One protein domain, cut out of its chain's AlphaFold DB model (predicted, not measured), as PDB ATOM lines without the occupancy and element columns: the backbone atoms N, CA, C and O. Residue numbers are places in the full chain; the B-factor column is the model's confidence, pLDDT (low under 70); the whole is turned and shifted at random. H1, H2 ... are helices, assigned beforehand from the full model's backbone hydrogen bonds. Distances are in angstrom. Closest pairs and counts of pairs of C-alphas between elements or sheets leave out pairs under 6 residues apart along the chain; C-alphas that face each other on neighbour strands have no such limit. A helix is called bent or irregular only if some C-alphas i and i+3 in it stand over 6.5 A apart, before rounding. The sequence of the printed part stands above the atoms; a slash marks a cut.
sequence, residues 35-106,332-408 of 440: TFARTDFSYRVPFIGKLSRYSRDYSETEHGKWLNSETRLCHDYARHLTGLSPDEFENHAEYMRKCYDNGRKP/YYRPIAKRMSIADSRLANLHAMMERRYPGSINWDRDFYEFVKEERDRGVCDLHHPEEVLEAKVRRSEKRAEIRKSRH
ATOM      1  N   THR A  35      46.240 -22.422  29.215       81.25
ATOM      2  CA  THR A  35      45.240 -22.981  28.284       81.25
ATOM      3  C   THR A  35      45.736 -23.040  26.833       81.25
ATOM      4  O   THR A  35      45.444 -24.000  26.112       81.25
ATOM      5  N   PHE A  36      46.554 -22.065  26.427       88.31
ATOM      6  CA  PHE A  36      47.221 -22.029  25.127       88.31
ATOM      7  C   PHE A  36      48.152 -23.230  24.903       88.31
ATOM      8  O   PHE A  36      48.046 -23.901  23.882       88.31
ATOM      9  N   ALA A  37      49.017 -23.564  25.868       87.31
ATOM     10  CA  ALA A  37      49.981 -24.659  25.734       87.31
ATOM     11  C   ALA A  37      49.291 -26.027  25.606       87.31
ATOM     12  O   ALA A  37      49.730 -26.870  24.830       87.31
ATOM     13  N   ARG A  38      48.167 -26.236  26.307       86.69
ATOM     14  CA  ARG A  38      47.344 -27.446  26.127       86.69
ATOM     15  C   ARG A  38      46.718 -27.512  24.738       86.69
ATOM     16  O   ARG A  38      46.633 -28.590  24.156       86.69
ATOM     17  N   THR A  39      46.288 -26.362  24.219       90.12
ATOM     18  CA  THR A  39      45.745 -26.263  22.862       90.12
ATOM     19  C   THR A  39      46.828 -26.626  21.853       90.12
ATOM     20  O   THR A  39      46.645 -27.607  21.140       90.12
ATOM     21  N   ASP A  40      47.983 -25.953  21.875       91.50
ATOM     22  CA  ASP A  40      49.105 -26.244  20.967       91.50
ATOM     23  C   ASP A  40      49.561 -27.707  21.059       91.50
ATOM     24  O   ASP A  40      49.717 -28.378  20.037       91.50
ATOM     25  N   PHE A  41      49.664 -28.257  22.273       89.88
ATOM     26  CA  PHE A  41      49.990 -29.668  22.466       89.88
ATOM     27  C   PHE A  41      48.993 -30.594  21.756       89.88
ATOM     28  O   PHE A  41      49.409 -31.499  21.038       89.88
ATOM     29  N   SER A  42      47.684 -30.334  21.869       89.38
ATOM     30  CA  SER A  42      46.650 -31.142  21.201       89.38
ATOM     31  C   SER A  42      46.730 -31.117  19.665       89.38
ATOM     32  O   SER A  42      46.273 -32.057  19.009       89.38
ATOM     33  N   TYR A  43      47.333 -30.074  19.084       91.19
ATOM     34  CA  TYR A  43      47.611 -29.984  17.648       91.19
ATOM     35  C   TYR A  43      48.932 -30.659  17.257       91.19
ATOM     36  O   TYR A  43      49.024 -31.198  16.158       91.19
ATOM     37  N   ARG A  44      49.935 -30.664  18.146       87.44
ATOM     38  CA  ARG A  44      51.296 -31.149  17.866       87.44
ATOM     39  C   ARG A  44      51.448 -32.674  17.898       87.44
ATOM     40  O   ARG A  44      52.385 -33.189  17.292       87.44
ATOM     41  N   VAL A  45      50.578 -33.397  18.608       87.12
ATOM     42  CA  VAL A  45      50.695 -34.861  18.737       87.12
ATOM     43  C   VAL A  45      50.604 -35.530  17.355       87.12
ATOM     44  O   VAL A  45      49.580 -35.391  16.679       87.12
ATOM     45  N   PRO A  46      51.635 -36.275  16.914       79.12
ATOM     46  CA  PRO A  46      51.613 -36.918  15.606       79.12
ATOM     47  C   PRO A  46      50.529 -38.005  15.549       79.12
ATOM     48  O   PRO A  46      50.216 -38.641  16.555       79.12
ATOM     49  N   PHE A  47      49.958 -38.217  14.360       75.62
ATOM     50  CA  PHE A  47      48.919 -39.210  14.026       75.62
ATOM     51  C   PHE A  47      47.538 -39.013  14.674       75.62
ATOM     52  O   PHE A  47      46.538 -39.066  13.958       75.62
ATOM     53  N   ILE A  48      47.476 -38.750  15.981       82.25
ATOM     54  CA  ILE A  48      46.238 -38.657  16.779       82.25
ATOM     55  C   ILE A  48      45.822 -37.193  17.019       82.25
ATOM     56  O   ILE A  48      44.669 -36.911  17.340       82.25
ATOM     57  N   GLY A  49      46.746 -36.241  16.847       86.88
ATOM     58  CA  GLY A  49      46.489 -34.824  17.088       86.88
ATOM     59  C   GLY A  49      45.433 -34.221  16.164       86.88
ATOM     60  O   GLY A  49      45.184 -34.700  15.050       86.88
ATOM     61  N   LYS A  50      44.839 -33.110  16.618       90.81
ATOM     62  CA  LYS A  50      43.795 -32.383  15.877       90.81
ATOM     63  C   LYS A  50      44.238 -32.014  14.458       90.81
ATOM     64  O   LYS A  50      43.435 -32.141  13.542       90.81
ATOM     65  N   LEU A  51      45.508 -31.648  14.270       92.12
ATOM     66  CA  LEU A  51      46.073 -31.261  12.973       92.12
ATOM     67  C   LEU A  51      46.017 -32.402  11.940       92.12
ATOM     68  O   LEU A  51      45.544 -32.212  10.825       92.12
ATOM     69  N   SER A  52      46.406 -33.620  12.339       89.25
ATOM     70  CA  SER A  52      46.324 -34.826  11.494       89.25
ATOM     71  C   SER A  52      44.884 -35.120  11.067       89.25
ATOM     72  O   SER A  52      44.625 -35.453   9.911       89.25
ATOM     73  N   ARG A  53      43.926 -34.948  11.986       89.81
ATOM     74  CA  ARG A  53      42.499 -35.127  11.696       89.81
ATOM     75  C   ARG A  53      41.963 -34.046  10.753       89.81
ATOM     76  O   ARG A  53      41.274 -34.384   9.799       89.81
ATOM     77  N   TYR A  54      42.283 -32.778  11.008       92.94
ATOM     78  CA  TYR A  54      41.804 -31.637  10.221       92.94
ATOM     79  C   TYR A  54      42.399 -31.588   8.815       92.94
ATOM     80  O   TYR A  54      41.688 -31.225   7.890       92.94
ATOM     81  N   SER A  55      43.622 -32.092   8.615       90.94
ATOM     82  CA  SER A  55      44.234 -32.210   7.278       90.94
ATOM     83  C   SER A  55      43.483 -33.125   6.294       90.94
ATOM     84  O   SER A  55      43.858 -33.247   5.128       90.94
ATOM     85  N   ARG A  56      42.452 -33.839   6.760       88.94
ATOM     86  CA  ARG A  56      41.615 -34.734   5.947       88.94
ATOM     87  C   ARG A  56      40.237 -34.145   5.643       88.94
ATOM     88  O   ARG A  56      39.471 -34.791   4.936       88.94
ATOM     89  N   ASP A  57      39.915 -32.982   6.201       89.62
ATOM     90  CA  ASP A  57      38.603 -32.349   6.111       89.62
ATOM     91  C   ASP A  57      38.678 -31.128   5.184       89.62
ATOM     92  O   ASP A  57      39.210 -30.085   5.563       89.62
ATOM     93  N   TYR A  58      38.154 -31.298   3.967       87.81
ATOM     94  CA  TYR A  58      38.083 -30.283   2.907       87.81
ATOM     95  C   TYR A  58      36.693 -29.637   2.814       87.81
ATOM     96  O   TYR A  58      36.331 -29.092   1.776       87.81
ATOM     97  N   SER A  59      35.858 -29.777   3.847       86.06
ATOM     98  CA  SER A  59      34.502 -29.235   3.801       86.06
ATOM     99  C   SER A  59      34.502 -27.707   3.918       86.06
ATOM    100  O   SER A  59      35.118 -27.138   4.820       86.06
ATOM    101  N   GLU A  60      33.767 -27.052   3.021       83.94
ATOM    102  CA  GLU A  60      33.504 -25.610   3.024       83.94
ATOM    103  C   GLU A  60      32.037 -25.378   3.401       83.94
ATOM    104  O   GLU A  60      31.153 -26.118   2.963       83.94
ATOM    105  N   THR A  61      31.759 -24.365   4.228       76.12
ATOM    106  CA  THR A  61      30.371 -23.941   4.504       76.12
ATOM    107  C   THR A  61      29.821 -23.082   3.360       76.12
ATOM    108  O   THR A  61      28.643 -23.169   3.022       76.12
ATOM    109  N   GLU A  62      30.678 -22.274   2.738       79.00
ATOM    110  CA  GLU A  62      30.354 -21.409   1.607       79.00
ATOM    111  C   GLU A  62      31.559 -21.365   0.669       79.00
ATOM    112  O   GLU A  62      32.694 -21.217   1.130       79.00
ATOM    113  N   HIS A  63      31.319 -21.513  -0.635       71.56
ATOM    114  CA  HIS A  63      32.398 -21.603  -1.612       71.56
ATOM    115  C   HIS A  63      33.269 -20.345  -1.622       71.56
ATOM    116  O   HIS A  63      32.769 -19.227  -1.735       71.56
ATOM    117  N   GLY A  64      34.585 -20.542  -1.517       74.81
ATOM    118  CA  GLY A  64      35.565 -19.454  -1.483       74.81
ATOM    119  C   GLY A  64      35.777 -18.822  -0.101       74.81
ATOM    120  O   GLY A  64      36.642 -17.953   0.037       74.81
ATOM    121  N   LYS A  65      35.068 -19.269   0.944       84.69
ATOM    122  CA  LYS A  65      35.348 -18.897   2.343       84.69
ATOM    123  C   LYS A  65      36.289 -19.904   3.012       84.69
ATOM    124  O   LYS A  65      36.753 -20.845   2.378       84.69
ATOM    125  N   TRP A  66      36.613 -19.653   4.278       89.50
ATOM    126  CA  TRP A  66      37.428 -20.530   5.114       89.50
ATOM    127  C   TRP A  66      36.904 -21.969   5.122       89.50
ATOM    128  O   TRP A  66      35.697 -22.208   5.261       89.50
ATOM    129  N   LEU A  67      37.817 -22.935   5.054       91.69
ATOM    130  CA  LEU A  67      37.491 -24.337   5.285       91.69
ATOM    131  C   LEU A  67      37.018 -24.527   6.731       91.69
ATOM    132  O   LEU A  67      37.431 -23.823   7.660       91.69
ATOM    133  N   ASN A  68      36.179 -25.534   6.965       91.25
ATOM    134  CA  ASN A  68      35.708 -25.855   8.314       91.25
ATOM    135  C   ASN A  68      36.865 -26.264   9.242       91.25
ATOM    136  O   ASN A  68      36.833 -26.000  10.447       91.25
ATOM    137  N   SER A  69      37.889 -26.914   8.689       92.25
ATOM    138  CA  SER A  69      39.121 -27.300   9.380       92.25
ATOM    139  C   SER A  69      39.967 -26.085   9.774       92.25
ATOM    140  O   SER A  69      40.384 -25.998  10.932       92.25
ATOM    141  N   GLU A  70      40.154 -25.135   8.855       93.62
ATOM    142  CA  GLU A  70      40.842 -23.861   9.101       93.62
ATOM    143  C   GLU A  70      40.101 -23.036  10.152       93.62
ATOM    144  O   GLU A  70      40.689 -22.657  11.160       93.62
ATOM    145  N   THR A  71      38.790 -22.846   9.979       93.00
ATOM    146  CA  THR A  71      37.934 -22.074  10.892       93.00
ATOM    147  C   THR A  71      38.007 -22.620  12.318       93.00
ATOM    148  O   THR A  71      38.179 -21.871  13.279       93.00
ATOM    149  N   ARG A  72      37.931 -23.950  12.482       93.75
ATOM    150  CA  ARG A  72      38.052 -24.601  13.799       93.75
ATOM    151  C   ARG A  72      39.429 -24.406  14.419       93.75
ATOM    152  O   ARG A  72      39.506 -24.149  15.619       93.75
ATOM    153  N   LEU A  73      40.497 -24.547  13.631       94.56
ATOM    154  CA  LEU A  73      41.861 -24.314  14.101       94.56
ATOM    155  C   LEU A  73      42.021 -22.862  14.549       94.56
ATOM    156  O   LEU A  73      42.476 -22.613  15.665       94.56
ATOM    157  N   CYS A  74      41.598 -21.920  13.712       94.38
ATOM    158  CA  CYS A  74      41.752 -20.501  13.971       94.38
ATOM    159  C   CYS A  74      40.950 -20.064  15.204       94.38
ATOM    160  O   CYS A  74      41.528 -19.457  16.104       94.38
ATOM    161  N   HIS A  75      39.686 -20.476  15.354       93.00
ATOM    162  CA  HIS A  75      38.915 -20.206  16.577       93.00
ATOM    163  C   HIS A  75      39.543 -20.819  17.841       93.00
ATOM    164  O   HIS A  75      39.579 -20.173  18.893       93.00
ATOM    165  N   ASP A  76      40.072 -22.047  17.761       93.81
ATOM    166  CA  ASP A  76      40.730 -22.716  18.891       93.81
ATOM    167  C   ASP A  76      41.950 -21.936  19.412       93.81
ATOM    168  O   ASP A  76      42.261 -22.022  20.608       93.81
ATOM    169  N   TYR A  77      42.641 -21.197  18.535       93.56
ATOM    170  CA  TYR A  77      43.746 -20.309  18.897       93.56
ATOM    171  C   TYR A  77      43.276 -18.899  19.274       93.56
ATOM    172  O   TYR A  77      43.753 -18.364  20.277       93.56
ATOM    173  N   ALA A  78      42.315 -18.330  18.540       91.81
ATOM    174  CA  ALA A  78      41.793 -16.978  18.742       91.81
ATOM    175  C   ALA A  78      41.210 -16.770  20.148       91.81
ATOM    176  O   ALA A  78      41.424 -15.725  20.756       91.81
ATOM    177  N   ARG A  79      40.598 -17.803  20.745       89.88
ATOM    178  CA  ARG A  79      40.107 -17.763  22.140       89.88
ATOM    179  C   ARG A  79      41.176 -17.436  23.194       89.88
ATOM    180  O   ARG A  79      40.834 -17.140  24.334       89.88
ATOM    181  N   HIS A  80      42.465 -17.552  22.857       89.69
ATOM    182  CA  HIS A  80      43.587 -17.237  23.756       89.69
ATOM    183  C   HIS A  80      44.228 -15.872  23.477       89.69
ATOM    184  O   HIS A  80      45.262 -15.557  24.081       89.69
ATOM    185  N   LEU A  81      43.659 -15.105  22.543       87.50
ATOM    186  CA  LEU A  81      44.099 -13.764  22.153       87.50
ATOM    187  C   LEU A  81      43.244 -12.663  22.793       87.50
ATOM    188  O   LEU A  81      43.293 -11.523  22.345       87.50
ATOM    189  N   THR A  82      42.473 -12.984  23.837       80.31
ATOM    190  CA  THR A  82      41.737 -11.972  24.595       80.31
ATOM    191  C   THR A  82      42.714 -10.940  25.152       80.31
ATOM    192  O   THR A  82      43.678 -11.277  25.847       80.31
ATOM    193  N   GLY A  83      42.476  -9.681  24.810       84.88
ATOM    194  CA  GLY A  83      43.323  -8.565  25.186       84.88
ATOM    195  C   GLY A  83      42.547  -7.258  25.135       84.88
ATOM    196  O   GLY A  83      41.444  -7.210  24.601       84.88
ATOM    197  N   LEU A  84      43.130  -6.229  25.735       90.69
ATOM    198  CA  LEU A  84      42.583  -4.881  25.764       90.69
ATOM    199  C   LEU A  84      42.724  -4.226  24.394       90.69
ATOM    200  O   LEU A  84      43.739  -4.412  23.701       90.69
ATOM    201  N   SER A  85      41.754  -3.381  24.063       92.00
ATOM    202  CA  SER A  85      41.939  -2.407  22.997       92.00
ATOM    203  C   SER A  85      43.073  -1.429  23.346       92.00
ATOM    204  O   SER A  85      43.432  -1.264  24.520       92.00
ATOM    205  N   PRO A  86      43.676  -0.763  22.347       92.69
ATOM    206  CA  PRO A  86      44.716   0.236  22.585       92.69
ATOM    207  C   PRO A  86      44.265   1.355  23.527       92.69
ATOM    208  O   PRO A  86      45.023   1.748  24.413       92.69
ATOM    209  N   ASP A  87      43.028   1.826  23.358       91.88
ATOM    210  CA  ASP A  87      42.462   2.920  24.147       91.88
ATOM    211  C   ASP A  87      42.202   2.464  25.599       91.88
ATOM    212  O   ASP A  87      42.567   3.166  26.540       91.88
ATOM    213  N   GLU A  88      41.671   1.253  25.812       93.88
ATOM    214  CA  GLU A  88      41.504   0.688  27.162       93.88
ATOM    215  C   GLU A  88      42.843   0.437  27.861       93.88
ATOM    216  O   GLU A  88      42.984   0.696  29.059       93.88
ATOM    217  N   PHE A  89      43.847  -0.053  27.125       95.31
ATOM    218  CA  PHE A  89      45.193  -0.225  27.661       95.31
ATOM    219  C   PHE A  89      45.778   1.114  28.110       95.31
ATOM    220  O   PHE A  89      46.306   1.201  29.218       95.31
ATOM    221  N   GLU A  90      45.675   2.150  27.274       94.06
ATOM    222  CA  GLU A  90      46.171   3.491  27.584       94.06
ATOM    223  C   GLU A  90      45.440   4.074  28.802       94.06
ATOM    224  O   GLU A  90      46.093   4.563  29.722       94.06
ATOM    225  N   ASN A  91      44.119   3.887  28.892       95.00
ATOM    226  CA  ASN A  91      43.305   4.289  30.041       95.00
ATOM    227  C   ASN A  91      43.762   3.598  31.345       95.00
ATOM    228  O   ASN A  91      43.979   4.240  32.373       95.00
ATOM    229  N   HIS A  92      43.989   2.281  31.321       95.75
ATOM    230  CA  HIS A  92      44.491   1.544  32.487       95.75
ATOM    231  C   HIS A  92      45.939   1.904  32.853       95.75
ATOM    232  O   HIS A  92      46.276   2.012  34.038       95.75
ATOM    233  N   ALA A  93      46.805   2.102  31.857       95.44
ATOM    234  CA  ALA A  93      48.183   2.530  32.065       95.44
ATOM    235  C   ALA A  93      48.235   3.939  32.674       95.44
ATOM    236  O   ALA A  93      49.001   4.192  33.610       95.44
ATOM    237  N   GLU A  94      47.373   4.843  32.209       95.31
ATOM    238  CA  GLU A  94      47.245   6.189  32.746       95.31
ATOM    239  C   GLU A  94      46.706   6.196  34.178       95.31
ATOM    240  O   GLU A  94      47.247   6.918  35.020       95.31
ATOM    241  N   TYR A  95      45.730   5.342  34.495       96.31
ATOM    242  CA  TYR A  95      45.265   5.157  35.870       96.31
ATOM    243  C   TYR A  95      46.439   4.813  36.800       96.31
ATOM    244  O   TYR A  95      46.665   5.489  37.807       96.31
ATOM    245  N   MET A  96      47.254   3.812  36.438       95.81
ATOM    246  CA  MET A  96      48.425   3.421  37.235       95.81
ATOM    247  C   MET A  96      49.476   4.535  37.323       95.81
ATOM    248  O   MET A  96      50.099   4.720  38.374       95.81
ATOM    249  N   ARG A  97      49.674   5.295  36.239       95.50
ATOM    250  CA  ARG A  97      50.582   6.447  36.197       95.50
ATOM    251  C   ARG A  97      50.138   7.537  37.173       95.50
ATOM    252  O   ARG A  97      50.960   7.986  37.972       95.50
ATOM    253  N   LYS A  98      48.862   7.930  37.144       95.56
ATOM    254  CA  LYS A  98      48.293   8.975  38.011       95.56
ATOM    255  C   LYS A  98      48.259   8.552  39.487       95.56
ATOM    256  O   LYS A  98      48.451   9.393  40.357       95.56
ATOM    257  N   CYS A  99      48.139   7.255  39.780       94.25
ATOM    258  CA  CYS A  99      48.260   6.692  41.135       94.25
ATOM    259  C   CYS A  99      49.698   6.552  41.665       94.25
ATOM    260  O   CYS A  99      49.872   6.100  42.796       94.25
ATOM    261  N   TYR A 100      50.734   6.866  40.875       94.94
ATOM    262  CA  TYR A 100      52.139   6.550  41.196       94.94
ATOM    263  C   TYR A 100      52.404   5.053  41.450       94.94
ATOM    264  O   TYR A 100      53.322   4.672  42.182       94.94
ATOM    265  N   ASP A 101      51.613   4.193  40.812       95.12
ATOM    266  CA  ASP A 101      51.757   2.741  40.871       95.12
ATOM    267  C   ASP A 101      52.432   2.162  39.618       95.12
ATOM    268  O   ASP A 101      52.736   0.970  39.574       95.12
ATOM    269  N   ASN A 102      52.733   2.992  38.612       90.94
ATOM    270  CA  ASN A 102      53.478   2.557  37.434       90.94
ATOM    271  C   ASN A 102      54.835   1.930  37.825       90.94
ATOM    272  O   ASN A 102      55.580   2.468  38.644       90.94
ATOM    273  N   GLY A 103      55.154   0.772  37.244       88.50
ATOM    274  CA  GLY A 103      56.354  -0.010  37.557       88.50
ATOM    275  C   GLY A 103      56.293  -0.808  38.867       88.50
ATOM    276  O   GLY A 103      57.181  -1.635  39.107       88.50
ATOM    277  N   ARG A 104      55.256  -0.628  39.699       92.06
ATOM    278  CA  ARG A 104      55.002  -1.518  40.838       92.06
ATOM    279  C   ARG A 104      54.493  -2.864  40.353       92.06
ATOM    280  O   ARG A 104      53.899  -2.990  39.287       92.06
ATOM    281  N   LYS A 105      54.766  -3.890  41.152       93.69
ATOM    282  CA  LYS A 105      54.387  -5.275  40.875       93.69
ATOM    283  C   LYS A 105      53.819  -5.878  42.153       93.69
ATOM    284  O   LYS A 105      54.298  -5.509  43.228       93.69
ATOM    285  N   PRO A 106      52.871  -6.821  42.058       92.62
ATOM    286  CA  PRO A 106      52.459  -7.597  43.215       92.62
ATOM    287  C   PRO A 106      53.646  -8.403  43.756       92.62
ATOM    288  O   PRO A 106      54.638  -8.647  43.057       92.62
ATOM    289  N   TYR A 332      52.889  -4.853  25.624       93.94
ATOM    290  CA  TYR A 332      51.685  -5.633  25.919       93.94
ATOM    291  C   TYR A 332      51.293  -6.586  24.785       93.94
ATOM    292  O   TYR A 332      50.996  -7.757  25.031       93.94
ATOM    293  N   TYR A 333      51.354  -6.113  23.542       93.94
ATOM    294  CA  TYR A 333      50.967  -6.871  22.357       93.94
ATOM    295  C   TYR A 333      51.982  -7.966  21.998       93.94
ATOM    296  O   TYR A 333      51.606  -9.044  21.543       93.94
ATOM    297  N   ARG A 334      53.278  -7.759  22.256       93.44
ATOM    298  CA  ARG A 334      54.365  -8.696  21.912       93.44
ATOM    299  C   ARG A 334      54.131 -10.168  22.320       93.44
ATOM    300  O   ARG A 334      54.321 -11.052  21.478       93.44
ATOM    301  N   PRO A 335      53.740 -10.511  23.566       91.69
ATOM    302  CA  PRO A 335      53.421 -11.895  23.923       91.69
ATOM    303  C   PRO A 335      52.192 -12.449  23.186       91.69
ATOM    304  O   PRO A 335      52.123 -13.663  22.980       91.69
ATOM    305  N   ILE A 336      51.245 -11.595  22.789       92.44
ATOM    306  CA  ILE A 336      50.068 -11.973  21.998       92.44
ATOM    307  C   ILE A 336      50.489 -12.243  20.550       92.44
ATOM    308  O   ILE A 336      50.193 -13.319  20.033       92.44
ATOM    309  N   ALA A 337      51.304 -11.368  19.956       93.00
ATOM    310  CA  ALA A 337      51.899 -11.556  18.632       93.00
ATOM    311  C   ALA A 337      52.646 -12.894  18.523       93.00
ATOM    312  O   ALA A 337      52.476 -13.639  17.562       93.00
ATOM    313  N   LYS A 338      53.403 -13.277  19.561       93.25
ATOM    314  CA  LYS A 338      54.071 -14.588  19.611       93.25
ATOM    315  C   LYS A 338      53.088 -15.767  19.590       93.25
ATOM    316  O   LYS A 338      53.409 -16.831  19.067       93.25
ATOM    317  N   ARG A 339      51.906 -15.631  20.197       93.38
ATOM    318  CA  ARG A 339      50.859 -16.667  20.131       93.38
ATOM    319  C   ARG A 339      50.224 -16.711  18.745       93.38
ATOM    320  O   ARG A 339      49.990 -17.809  18.247       93.38
ATOM    321  N   MET A 340      50.008 -15.549  18.129       93.94
ATOM    322  CA  MET A 340      49.510 -15.438  16.757       93.94
ATOM    323  C   MET A 340      50.474 -16.089  15.766       93.94
ATOM    324  O   MET A 340      50.043 -16.924  14.986       93.94
ATOM    325  N   SER A 341      51.782 -15.844  15.877       95.25
ATOM    326  CA  SER A 341      52.780 -16.464  14.995       95.25
ATOM    327  C   SER A 341      52.840 -17.992  15.135       95.25
ATOM    328  O   SER A 341      53.127 -18.705  14.174       95.25
ATOM    329  N   ILE A 342      52.577 -18.525  16.336       94.94
ATOM    330  CA  ILE A 342      52.461 -19.974  16.554       94.94
ATOM    331  C   ILE A 342      51.197 -20.513  15.880       94.94
ATOM    332  O   ILE A 342      51.272 -21.543  15.217       94.94
ATOM    333  N   ALA A 343      50.056 -19.842  16.048       95.19
ATOM    334  CA  ALA A 343      48.802 -20.229  15.407       95.19
ATOM    335  C   ALA A 343      48.921 -20.196  13.875       95.19
ATOM    336  O   ALA A 343      48.553 -21.164  13.215       95.19
ATOM    337  N   ASP A 344      49.553 -19.155  13.342       96.25
ATOM    338  CA  ASP A 344      49.866 -18.997  11.925       96.25
ATOM    339  C   ASP A 344      50.751 -20.131  11.398       96.25
ATOM    340  O   ASP A 344      50.398 -20.838  10.457       96.25
ATOM    341  N   SER A 345      51.834 -20.449  12.116       95.44
ATOM    342  CA  SER A 345      52.673 -21.608  11.790       95.44
ATOM    343  C   SER A 345      51.872 -22.918  11.777       95.44
ATOM    344  O   SER A 345      52.206 -23.852  11.049       95.44
ATOM    345  N   ARG A 346      50.835 -23.053  12.612       94.88
ATOM    346  CA  ARG A 346      49.981 -24.255  12.661       94.88
ATOM    347  C   ARG A 346      48.996 -24.299  11.501       94.88
ATOM    348  O   ARG A 346      48.776 -25.392  10.983       94.88
ATOM    349  N   LEU A 347      48.472 -23.152  11.086       95.69
ATOM    350  CA  LEU A 347      47.654 -23.014   9.888       95.69
ATOM    351  C   LEU A 347      48.475 -23.327   8.626       95.69
ATOM    352  O   LEU A 347      48.090 -24.197   7.854       95.69
ATOM    353  N   ALA A 348      49.682 -22.773   8.498       94.69
ATOM    354  CA  ALA A 348      50.592 -23.084   7.395       94.69
ATOM    355  C   ALA A 348      50.938 -24.585   7.319       94.69
ATOM    356  O   ALA A 348      50.965 -25.183   6.244       94.69
ATOM    357  N   ASN A 349      51.148 -25.238   8.470       93.81
ATOM    358  CA  ASN A 349      51.333 -26.692   8.511       93.81
ATOM    359  C   ASN A 349      50.077 -27.454   8.058       93.81
ATOM    360  O   ASN A 349      50.205 -28.491   7.409       93.81
ATOM    361  N   LEU A 350      48.878 -26.970   8.403       93.62
ATOM    362  CA  LEU A 350      47.622 -27.552   7.934       93.62
ATOM    363  C   LEU A 350      47.525 -27.451   6.404       93.62
ATOM    364  O   LEU A 350      47.326 -28.485   5.765       93.62
ATOM    365  N   HIS A 351      47.756 -26.264   5.832       93.62
ATOM    366  CA  HIS A 351      47.740 -26.036   4.380       93.62
ATOM    367  C   HIS A 351      48.738 -26.957   3.672       93.62
ATOM    368  O   HIS A 351      48.353 -27.715   2.787       93.62
ATOM    369  N   ALA A 352      49.986 -27.028   4.150       91.94
ATOM    370  CA  ALA A 352      51.012 -27.898   3.571       91.94
ATOM    371  C   ALA A 352      50.647 -29.397   3.617       91.94
ATOM    372  O   ALA A 352      51.033 -30.173   2.740       91.94
ATOM    373  N   MET A 353      49.924 -29.847   4.650       91.31
ATOM    374  CA  MET A 353      49.443 -31.232   4.732       91.31
ATOM    375  C   MET A 353      48.280 -31.504   3.771       91.31
ATOM    376  O   MET A 353      48.189 -32.613   3.238       91.31
ATOM    377  N   MET A 354      47.402 -30.521   3.575       91.31
ATOM    378  CA  MET A 354      46.226 -30.618   2.709       91.31
ATOM    379  C   MET A 354      46.605 -30.526   1.229       91.31
ATOM    380  O   MET A 354      46.209 -31.382   0.443       91.31
ATOM    381  N   GLU A 355      47.465 -29.577   0.865       90.50
ATOM    382  CA  GLU A 355      47.969 -29.381  -0.497       90.50
ATOM    383  C   GLU A 355      48.654 -30.643  -1.045       90.50
ATOM    384  O   GLU A 355      48.400 -31.063  -2.169       90.50
ATOM    385  N   ARG A 356      49.435 -31.350  -0.216       88.56
ATOM    386  CA  ARG A 356      50.073 -32.625  -0.604       88.56
ATOM    387  C   ARG A 356      49.092 -33.732  -0.985       88.56
ATOM    388  O   ARG A 356      49.505 -34.727  -1.578       88.56
ATOM    389  N   ARG A 357      47.836 -33.637  -0.553       86.00
ATOM    390  CA  ARG A 357      46.833 -34.699  -0.686       86.00
ATOM    391  C   ARG A 357      45.688 -34.311  -1.621       86.00
ATOM    392  O   ARG A 357      45.003 -35.211  -2.103       86.00
ATOM    393  N   TYR A 358      45.478 -33.024  -1.872       82.44
ATOM    394  CA  TYR A 358      44.346 -32.529  -2.643       82.44
ATOM    395  C   TYR A 358      44.728 -32.243  -4.105       82.44
ATOM    396  O   TYR A 358      45.633 -31.454  -4.347       82.44
ATOM    397  N   PRO A 359      44.044 -32.850  -5.091       71.31
ATOM    398  CA  PRO A 359      44.363 -32.663  -6.508       71.31
ATOM    399  C   PRO A 359      43.716 -31.422  -7.162       71.31
ATOM    400  O   PRO A 359      43.933 -31.201  -8.350       71.31
ATOM    401  N   GLY A 360      42.890 -30.648  -6.449       77.88
ATOM    402  CA  GLY A 360      42.202 -29.463  -6.988       77.88
ATOM    403  C   GLY A 360      42.835 -28.128  -6.576       77.88
ATOM    404  O   GLY A 360      43.807 -28.086  -5.829       77.88
ATOM    405  N   SER A 361      42.253 -27.020  -7.043       73.06
ATOM    406  CA  SER A 361      42.700 -25.656  -6.731       73.06
ATOM    407  C   SER A 361      41.913 -25.067  -5.554       73.06
ATOM    408  O   SER A 361      40.794 -24.586  -5.738       73.06
ATOM    409  N   ILE A 362      42.497 -25.104  -4.357       80.31
ATOM    410  CA  ILE A 362      42.032 -24.357  -3.177       80.31
ATOM    411  C   ILE A 362      42.965 -23.155  -2.991       80.31
ATOM    412  O   ILE A 362      44.157 -23.251  -3.281       80.31
ATOM    413  N   ASN A 363      42.422 -22.021  -2.545       81.12
ATOM    414  CA  ASN A 363      43.223 -20.849  -2.198       81.12
ATOM    415  C   ASN A 363      43.807 -21.013  -0.783       81.12
ATOM    416  O   ASN A 363      43.047 -21.049   0.183       81.12
ATOM    417  N   TRP A 364      45.137 -21.072  -0.684       83.62
ATOM    418  CA  TRP A 364      45.887 -21.249   0.565       83.62
ATOM    419  C   TRP A 364      46.580 -19.970   1.057       83.62
ATOM    420  O   TRP A 364      47.341 -20.039   2.023       83.62
ATOM    421  N   ASP A 365      46.339 -18.827   0.407       85.31
ATOM    422  CA  ASP A 365      47.044 -17.562   0.669       85.31
ATOM    423  C   ASP A 365      46.592 -16.874   1.966       85.31
ATOM    424  O   ASP A 365      47.236 -15.930   2.421       85.31
ATOM    425  N   ARG A 366      45.489 -17.341   2.564       89.38
ATOM    426  CA  ARG A 366      44.956 -16.782   3.808       89.38
ATOM    427  C   ARG A 366      45.817 -17.175   4.998       89.38
ATOM    428  O   ARG A 366      46.176 -18.341   5.163       89.38
ATOM    429  N   ASP A 367      46.085 -16.211   5.864       93.62
ATOM    430  CA  ASP A 367      46.897 -16.403   7.059       93.62
ATOM    431  C   ASP A 367      46.083 -16.204   8.346       93.62
ATOM    432  O   ASP A 367      44.924 -15.779   8.351       93.62
ATOM    433  N   PHE A 368      46.681 -16.540   9.486       94.38
ATOM    434  CA  PHE A 368      45.962 -16.415  10.752       94.38
ATOM    435  C   PHE A 368      45.713 -14.946  11.156       94.38
ATOM    436  O   PHE A 368      44.793 -14.669  11.930       94.38
ATOM    437  N   TYR A 369      46.501 -13.995  10.649       92.56
ATOM    438  CA  TYR A 369      46.320 -12.570  10.931       92.56
ATOM    439  C   TYR A 369      45.073 -12.027  10.229       92.56
ATOM    440  O   TYR A 369      44.315 -11.272  10.840       92.56
ATOM    441  N   GLU A 370      44.820 -12.461   8.995       92.00
ATOM    442  CA  GLU A 370      43.602 -12.171   8.243       92.00
ATOM    443  C   GLU A 370      42.368 -12.696   8.979       92.00
ATOM    444  O   GLU A 370      41.410 -11.949   9.166       92.00
ATOM    445  N   PHE A 371      42.424 -13.922   9.513       92.56
ATOM    446  CA  PHE A 371      41.336 -14.465  10.332       92.56
ATOM    447  C   PHE A 371      41.033 -13.586  11.555       92.56
ATOM    448  O   PHE A 371      39.878 -13.262  11.833       92.56
ATOM    449  N   VAL A 372      42.066 -13.176  12.301       92.12
ATOM    450  CA  VAL A 372      41.892 -12.312  13.481       92.12
ATOM    451  C   VAL A 372      41.341 -10.941  13.086       92.12
ATOM    452  O   VAL A 372      40.504 -10.392  13.800       92.12
ATOM    453  N   LYS A 373      41.762 -10.405  11.936       90.25
ATOM    454  CA  LYS A 373      41.236  -9.157  11.381       90.25
ATOM    455  C   LYS A 373      39.759  -9.275  10.997       90.25
ATOM    456  O   LYS A 373      38.990  -8.392  11.359       90.25
ATOM    457  N   GLU A 374      39.345 -10.360  10.345       90.50
ATOM    458  CA  GLU A 374      37.930 -10.611  10.039       90.50
ATOM    459  C   GLU A 374      37.075 -10.712  11.312       90.50
ATOM    460  O   GLU A 374      35.981 -10.154  11.375       90.50
ATOM    461  N   GLU A 375      37.563 -11.409  12.342       89.25
ATOM    462  CA  GLU A 375      36.860 -11.534  13.626       89.25
ATOM    463  C   GLU A 375      36.772 -10.192  14.367       89.25
ATOM    464  O   GLU A 375      35.751  -9.883  14.987       89.25
ATOM    465  N   ARG A 376      37.805  -9.353  14.258       89.06
ATOM    466  CA  ARG A 376      37.769  -7.968  14.734       89.06
ATOM    467  C   ARG A 376      36.730  -7.137  13.991       89.06
ATOM    468  O   ARG A 376      35.945  -6.448  14.632       89.06
ATOM    469  N   ASP A 377      36.671  -7.234  12.666       89.44
ATOM    470  CA  ASP A 377      35.696  -6.492  11.856       89.44
ATOM    471  C   ASP A 377      34.244  -6.931  12.160       89.44
ATOM    472  O   ASP A 377      33.300  -6.164  11.968       89.44
ATOM    473  N   ARG A 378      34.059  -8.142  12.708       88.00
ATOM    474  CA  ARG A 378      32.784  -8.651  13.256       88.00
ATOM    475  C   ARG A 378      32.495  -8.209  14.698       88.00
ATOM    476  O   ARG A 378      31.426  -8.529  15.214       88.00
ATOM    477  N   GLY A 379      33.418  -7.504  15.354       84.50
ATOM    478  CA  GLY A 379      33.301  -7.061  16.748       84.50
ATOM    479  C   GLY A 379      33.551  -8.160  17.786       84.50
ATOM    480  O   GLY A 379      33.048  -8.071  18.901       84.50
ATOM    481  N   VAL A 380      34.278  -9.227  17.426       83.88
ATOM    482  CA  VAL A 380      34.587 -10.354  18.329       83.88
ATOM    483  C   VAL A 380      35.910 -10.142  19.081       83.88
ATOM    484  O   VAL A 380      36.119 -10.717  20.150       83.88
ATOM    485  N   CYS A 381      36.816  -9.329  18.535       82.38
ATOM    486  CA  CYS A 381      38.140  -9.065  19.092       82.38
ATOM    487  C   CYS A 381      38.502  -7.584  18.952       82.38
ATOM    488  O   CYS A 381      38.514  -7.074  17.840       82.38
ATOM    489  N   ASP A 382      38.886  -6.928  20.048       83.44
ATOM    490  CA  ASP A 382      39.260  -5.503  20.051       83.44
ATOM    491  C   ASP A 382      40.779  -5.273  19.976       83.44
ATOM    492  O   ASP A 382      41.296  -4.191  20.260       83.44
ATOM    493  N   LEU A 383      41.534  -6.313  19.618       87.00
ATOM    494  CA  LEU A 383      42.986  -6.259  19.558       87.00
ATOM    495  C   LEU A 383      43.450  -5.616  18.239       87.00
ATOM    496  O   LEU A 383      43.081  -6.052  17.146       87.00
ATOM    497  N   HIS A 384      44.326  -4.616  18.332       89.19
ATOM    498  CA  HIS A 384      44.887  -3.926  17.170       89.19
ATOM    499  C   HIS A 384      46.396  -4.110  17.092       89.19
ATOM    500  O   HIS A 384      47.077  -4.197  18.114       89.19
ATOM    501  N   HIS A 385      46.938  -4.152  15.876       90.31
ATOM    502  CA  HIS A 385      48.386  -4.188  15.714       90.31
ATOM    503  C   HIS A 385      48.986  -2.816  16.083       90.31
ATOM    504  O   HIS A 385      48.424  -1.795  15.678       90.31
ATOM    505  N   PRO A 386      50.124  -2.737  16.800       90.44
ATOM    506  CA  PRO A 386      50.721  -1.457  17.200       90.44
ATOM    507  C   PRO A 386      50.976  -0.483  16.039       90.44
ATOM    508  O   PRO A 386      50.806   0.723  16.207       90.44
ATOM    509  N   GLU A 387      51.328  -0.989  14.855       89.06
ATOM    510  CA  GLU A 387      51.510  -0.157  13.656       89.06
ATOM    511  C   GLU A 387      50.194   0.472  13.181       89.06
ATOM    512  O   GLU A 387      50.157   1.672  12.921       89.06
ATOM    513  N   GLU A 388      49.088  -0.286  13.164       89.00
ATOM    514  CA  GLU A 388      47.756   0.243  12.821       89.00
ATOM    515  C   GLU A 388      47.345   1.359  13.799       89.00
ATOM    516  O   GLU A 388      46.780   2.381  13.402       89.00
ATOM    517  N   VAL A 389      47.663   1.187  15.087       89.06
ATOM    518  CA  VAL A 389      47.408   2.193  16.129       89.06
ATOM    519  C   VAL A 389      48.237   3.450  15.887       89.06
ATOM    520  O   VAL A 389      47.714   4.564  15.980       89.06
ATOM    521  N   LEU A 390      49.522   3.292  15.565       89.19
ATOM    522  CA  LEU A 390      50.417   4.407  15.278       89.19
ATOM    523  C   LEU A 390      49.938   5.193  14.053       89.19
ATOM    524  O   LEU A 390      49.811   6.415  14.125       89.19
ATOM    525  N   GLU A 391      49.596   4.505  12.964       91.06
ATOM    526  CA  GLU A 391      49.039   5.127  11.763       91.06
ATOM    527  C   GLU A 391      47.741   5.883  12.059       91.06
ATOM    528  O   GLU A 391      47.564   7.026  11.627       91.06
ATOM    529  N   ALA A 392      46.836   5.287  12.842       88.75
ATOM    530  CA  ALA A 392      45.601   5.941  13.254       88.75
ATOM    531  C   ALA A 392      45.873   7.206  14.088       88.75
ATOM    532  O   ALA A 392      45.226   8.238  13.872       88.75
ATOM    533  N   LYS A 393      46.852   7.167  15.005       88.25
ATOM    534  CA  LYS A 393      47.283   8.331  15.800       88.25
ATOM    535  C   LYS A 393      47.874   9.432  14.910       88.25
ATOM    536  O   LYS A 393      47.492  10.595  15.066       88.25
ATOM    537  N   VAL A 394      48.718   9.081  13.937       91.62
ATOM    538  CA  VAL A 394      49.296  10.035  12.972       91.62
ATOM    539  C   VAL A 394      48.190  10.716  12.167       91.62
ATOM    540  O   VAL A 394      48.075  11.942  12.229       91.62
ATOM    541  N   ARG A 395      47.286   9.948  11.545       92.31
ATOM    542  CA  ARG A 395      46.156  10.484  10.758       92.31
ATOM    543  C   ARG A 395      45.251  11.407  11.576       92.31
ATOM    544  O   ARG A 395      44.808  12.451  11.093       92.31
ATOM    545  N   ARG A 396      44.965  11.055  12.837       89.31
ATOM    546  CA  ARG A 396      44.188  11.911  13.754       89.31
ATOM    547  C   ARG A 396      44.909  13.234  14.032       89.31
ATOM    548  O   ARG A 396      44.249  14.272  14.113       89.31
ATOM    549  N   SER A 397      46.234  13.215  14.181       87.94
ATOM    550  CA  SER A 397      47.020  14.420  14.461       87.94
ATOM    551  C   SER A 397      47.109  15.357  13.251       87.94
ATOM    552  O   SER A 397      46.886  16.560  13.402       87.94
ATOM    553  N   GLU A 398      47.298  14.813  12.048       92.12
ATOM    554  CA  GLU A 398      47.266  15.561  10.785       92.12
ATOM    555  C   GLU A 398      45.913  16.244  10.576       92.12
ATOM    556  O   GLU A 398      45.849  17.460  10.391       92.12
ATOM    557  N   LYS A 399      44.813  15.499  10.748       92.56
ATOM    558  CA  LYS A 399      43.453  16.044  10.639       92.56
ATOM    559  C   LYS A 399      43.197  17.172  11.644       92.56
ATOM    560  O   LYS A 399      42.576  18.182  11.312       92.56
ATOM    561  N   ARG A 400      43.686  17.044  12.885       89.94
ATOM    562  CA  ARG A 400      43.599  18.119  13.896       89.94
ATOM    563  C   ARG A 400      44.411  19.351  13.485       89.94
ATOM    564  O   ARG A 400      43.950  20.475  13.693       89.94
ATOM    565  N   ALA A 401      45.593  19.159  12.902       89.44
ATOM    566  CA  ALA A 401      46.430  20.249  12.413       89.44
ATOM    567  C   ALA A 401      45.776  20.996  11.240       89.44
ATOM    568  O   ALA A 401      45.792  22.228  11.221       89.44
ATOM    569  N   GLU A 402      45.142  20.281  10.308       91.75
ATOM    570  CA  GLU A 402      44.362  20.878   9.218       91.75
ATOM    571  C   GLU A 402      43.184  21.703   9.741       91.75
ATOM    572  O   GLU A 402      43.051  22.873   9.385       91.75
ATOM    573  N   ILE A 403      42.385  21.153  10.663       89.62
ATOM    574  CA  ILE A 403      41.262  21.878  11.282       89.62
ATOM    575  C   ILE A 403      41.749  23.168  11.960       89.62
ATOM    576  O   ILE A 403      41.110  24.217  11.842       89.62
ATOM    577  N   ARG A 404      42.897  23.117  12.650       87.62
ATOM    578  CA  ARG A 404      43.495  24.295  13.291       87.62
ATOM    579  C   ARG A 404      43.923  25.349  12.266       87.62
ATOM    580  O   ARG A 404      43.667  26.530  12.498       87.62
ATOM    581  N   LYS A 405      44.533  24.947  11.146       87.94
ATOM    582  CA  LYS A 405      44.902  25.861  10.050       87.94
ATOM    583  C   LYS A 405      43.663  26.520   9.442       87.94
ATOM    584  O   LYS A 405      43.625  27.743   9.342       87.94
ATOM    585  N   SER A 406      42.620  25.747   9.142       83.19
ATOM    586  CA  SER A 406      41.364  26.269   8.588       83.19
ATOM    587  C   SER A 406      40.669  27.257   9.530       83.19
ATOM    588  O   SER A 406      40.173  28.292   9.089       83.19
ATOM    589  N   ARG A 407      40.692  27.002  10.847       79.62
ATOM    590  CA  ARG A 407      40.147  27.930  11.852       79.62
ATOM    591  C   ARG A 407      40.944  29.238  11.935       79.62
ATOM    592  O   ARG A 407      40.355  30.296  12.132       79.62
ATOM    593  N   HIS A 408      42.265  29.185  11.760       74.62
ATOM    594  CA  HIS A 408      43.106  30.384  11.749       74.62
ATOM    595  C   HIS A 408      42.883  31.243  10.493       74.62
ATOM    596  O   HIS A 408      42.922  32.467  10.585       74.62
TER     597      HIS A 408
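AT A GLANCE: This is residues 35 to 106 and 332 to 408 of the 440 residues of an uncharacterized protein of Paraurantiacibacter namhicola (UniProt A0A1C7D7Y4). Three helices, H1, H3 and H5, lie loosely side by side with their centres in a triangle, and H6 starts near H3 and H5 and runs off steeply from them; short H2 sits near one end of this group. Beyond the other end H4 and H7 splay out as two arms, and residues 390 to 408 of H7 stick out. The printed part has 149 residues, with seven named helices, H1 to H7 in chain order, and no named strand; the class is all helix. The whole is loose, with a radius of gyration of the C-alphas of 20.4 A, and flat, spanning 65 by 46 by 20 A.

IN THESE COORDINATES: Find C-alpha 35 at (45.240, -22.981, 28.284); there H1 begins and runs through residues 35 to 44, 14.6 A. H2 is residues 50 to 54, H3 is residues 68 to 78, 15.0 A, and H4 is residues 86 to 98, 18.1 A. After the cut, look at C-alpha 332 at (51.685, -5.633, 25.919), where H5 starts; it holds residues 332 to 355, 35.7 A. H5 is only just irregular, C-alphas 332 and 335 being 6.8 A apart. H6 is residues 368 to 377, 14.3 A, and H7, residues 386 to 408, runs 33.2 A to C-alpha 408 at (43.106, 30.384, 11.749).

HOW THE PARTS SIT: Begin at the hub, H3, which touches three helices. H3 touches H5, with residues 340 to 350 of H5 alone, closest at the C-alphas of Tyr 77 and Ala 343, 6.1 A, at a shallow tilt of 17 degrees, opposite ways. H1 and H3 only just touch, with 3 pairs of C-alphas within 8 A, closest at Thr 39 and Asp 76, 7.3 A. H3 and H6 also only just touch, with 3 such pairs, closest at Cys 74 and Phe 368, 6.7 A, about perpendicular at 78 degrees. H6 touches residues 340 to 347 of H5 alone, closest at the C-alphas of Phe 368 and Asp 344, 4.8 A, at a steep tilt of 63 degrees. H1 and H2 touch only at the corner, closest at the C-alphas of Tyr 43 and Lys 50, 4.8 A. H4 and H7 are close but not clearly touching, with the C-alphas of Pro 86 and Val 389 7.3 A apart. Every O i to N i+4 pair is within hydrogen-bond range in H1, H2, H3, H4, H6 and H7, and 19 of 20 are in H5.

THE WHOLE: The C-alphas farthest apart are those of Phe 47 and His 408, 69.9 A. Residues 107 to 331 are not printed, and C-alphas 106 and 332 are 17.4 A apart across this cut. The links H2 to H3 and H5 to H6 are long. No printed residue of the model has a pLDDT under 70.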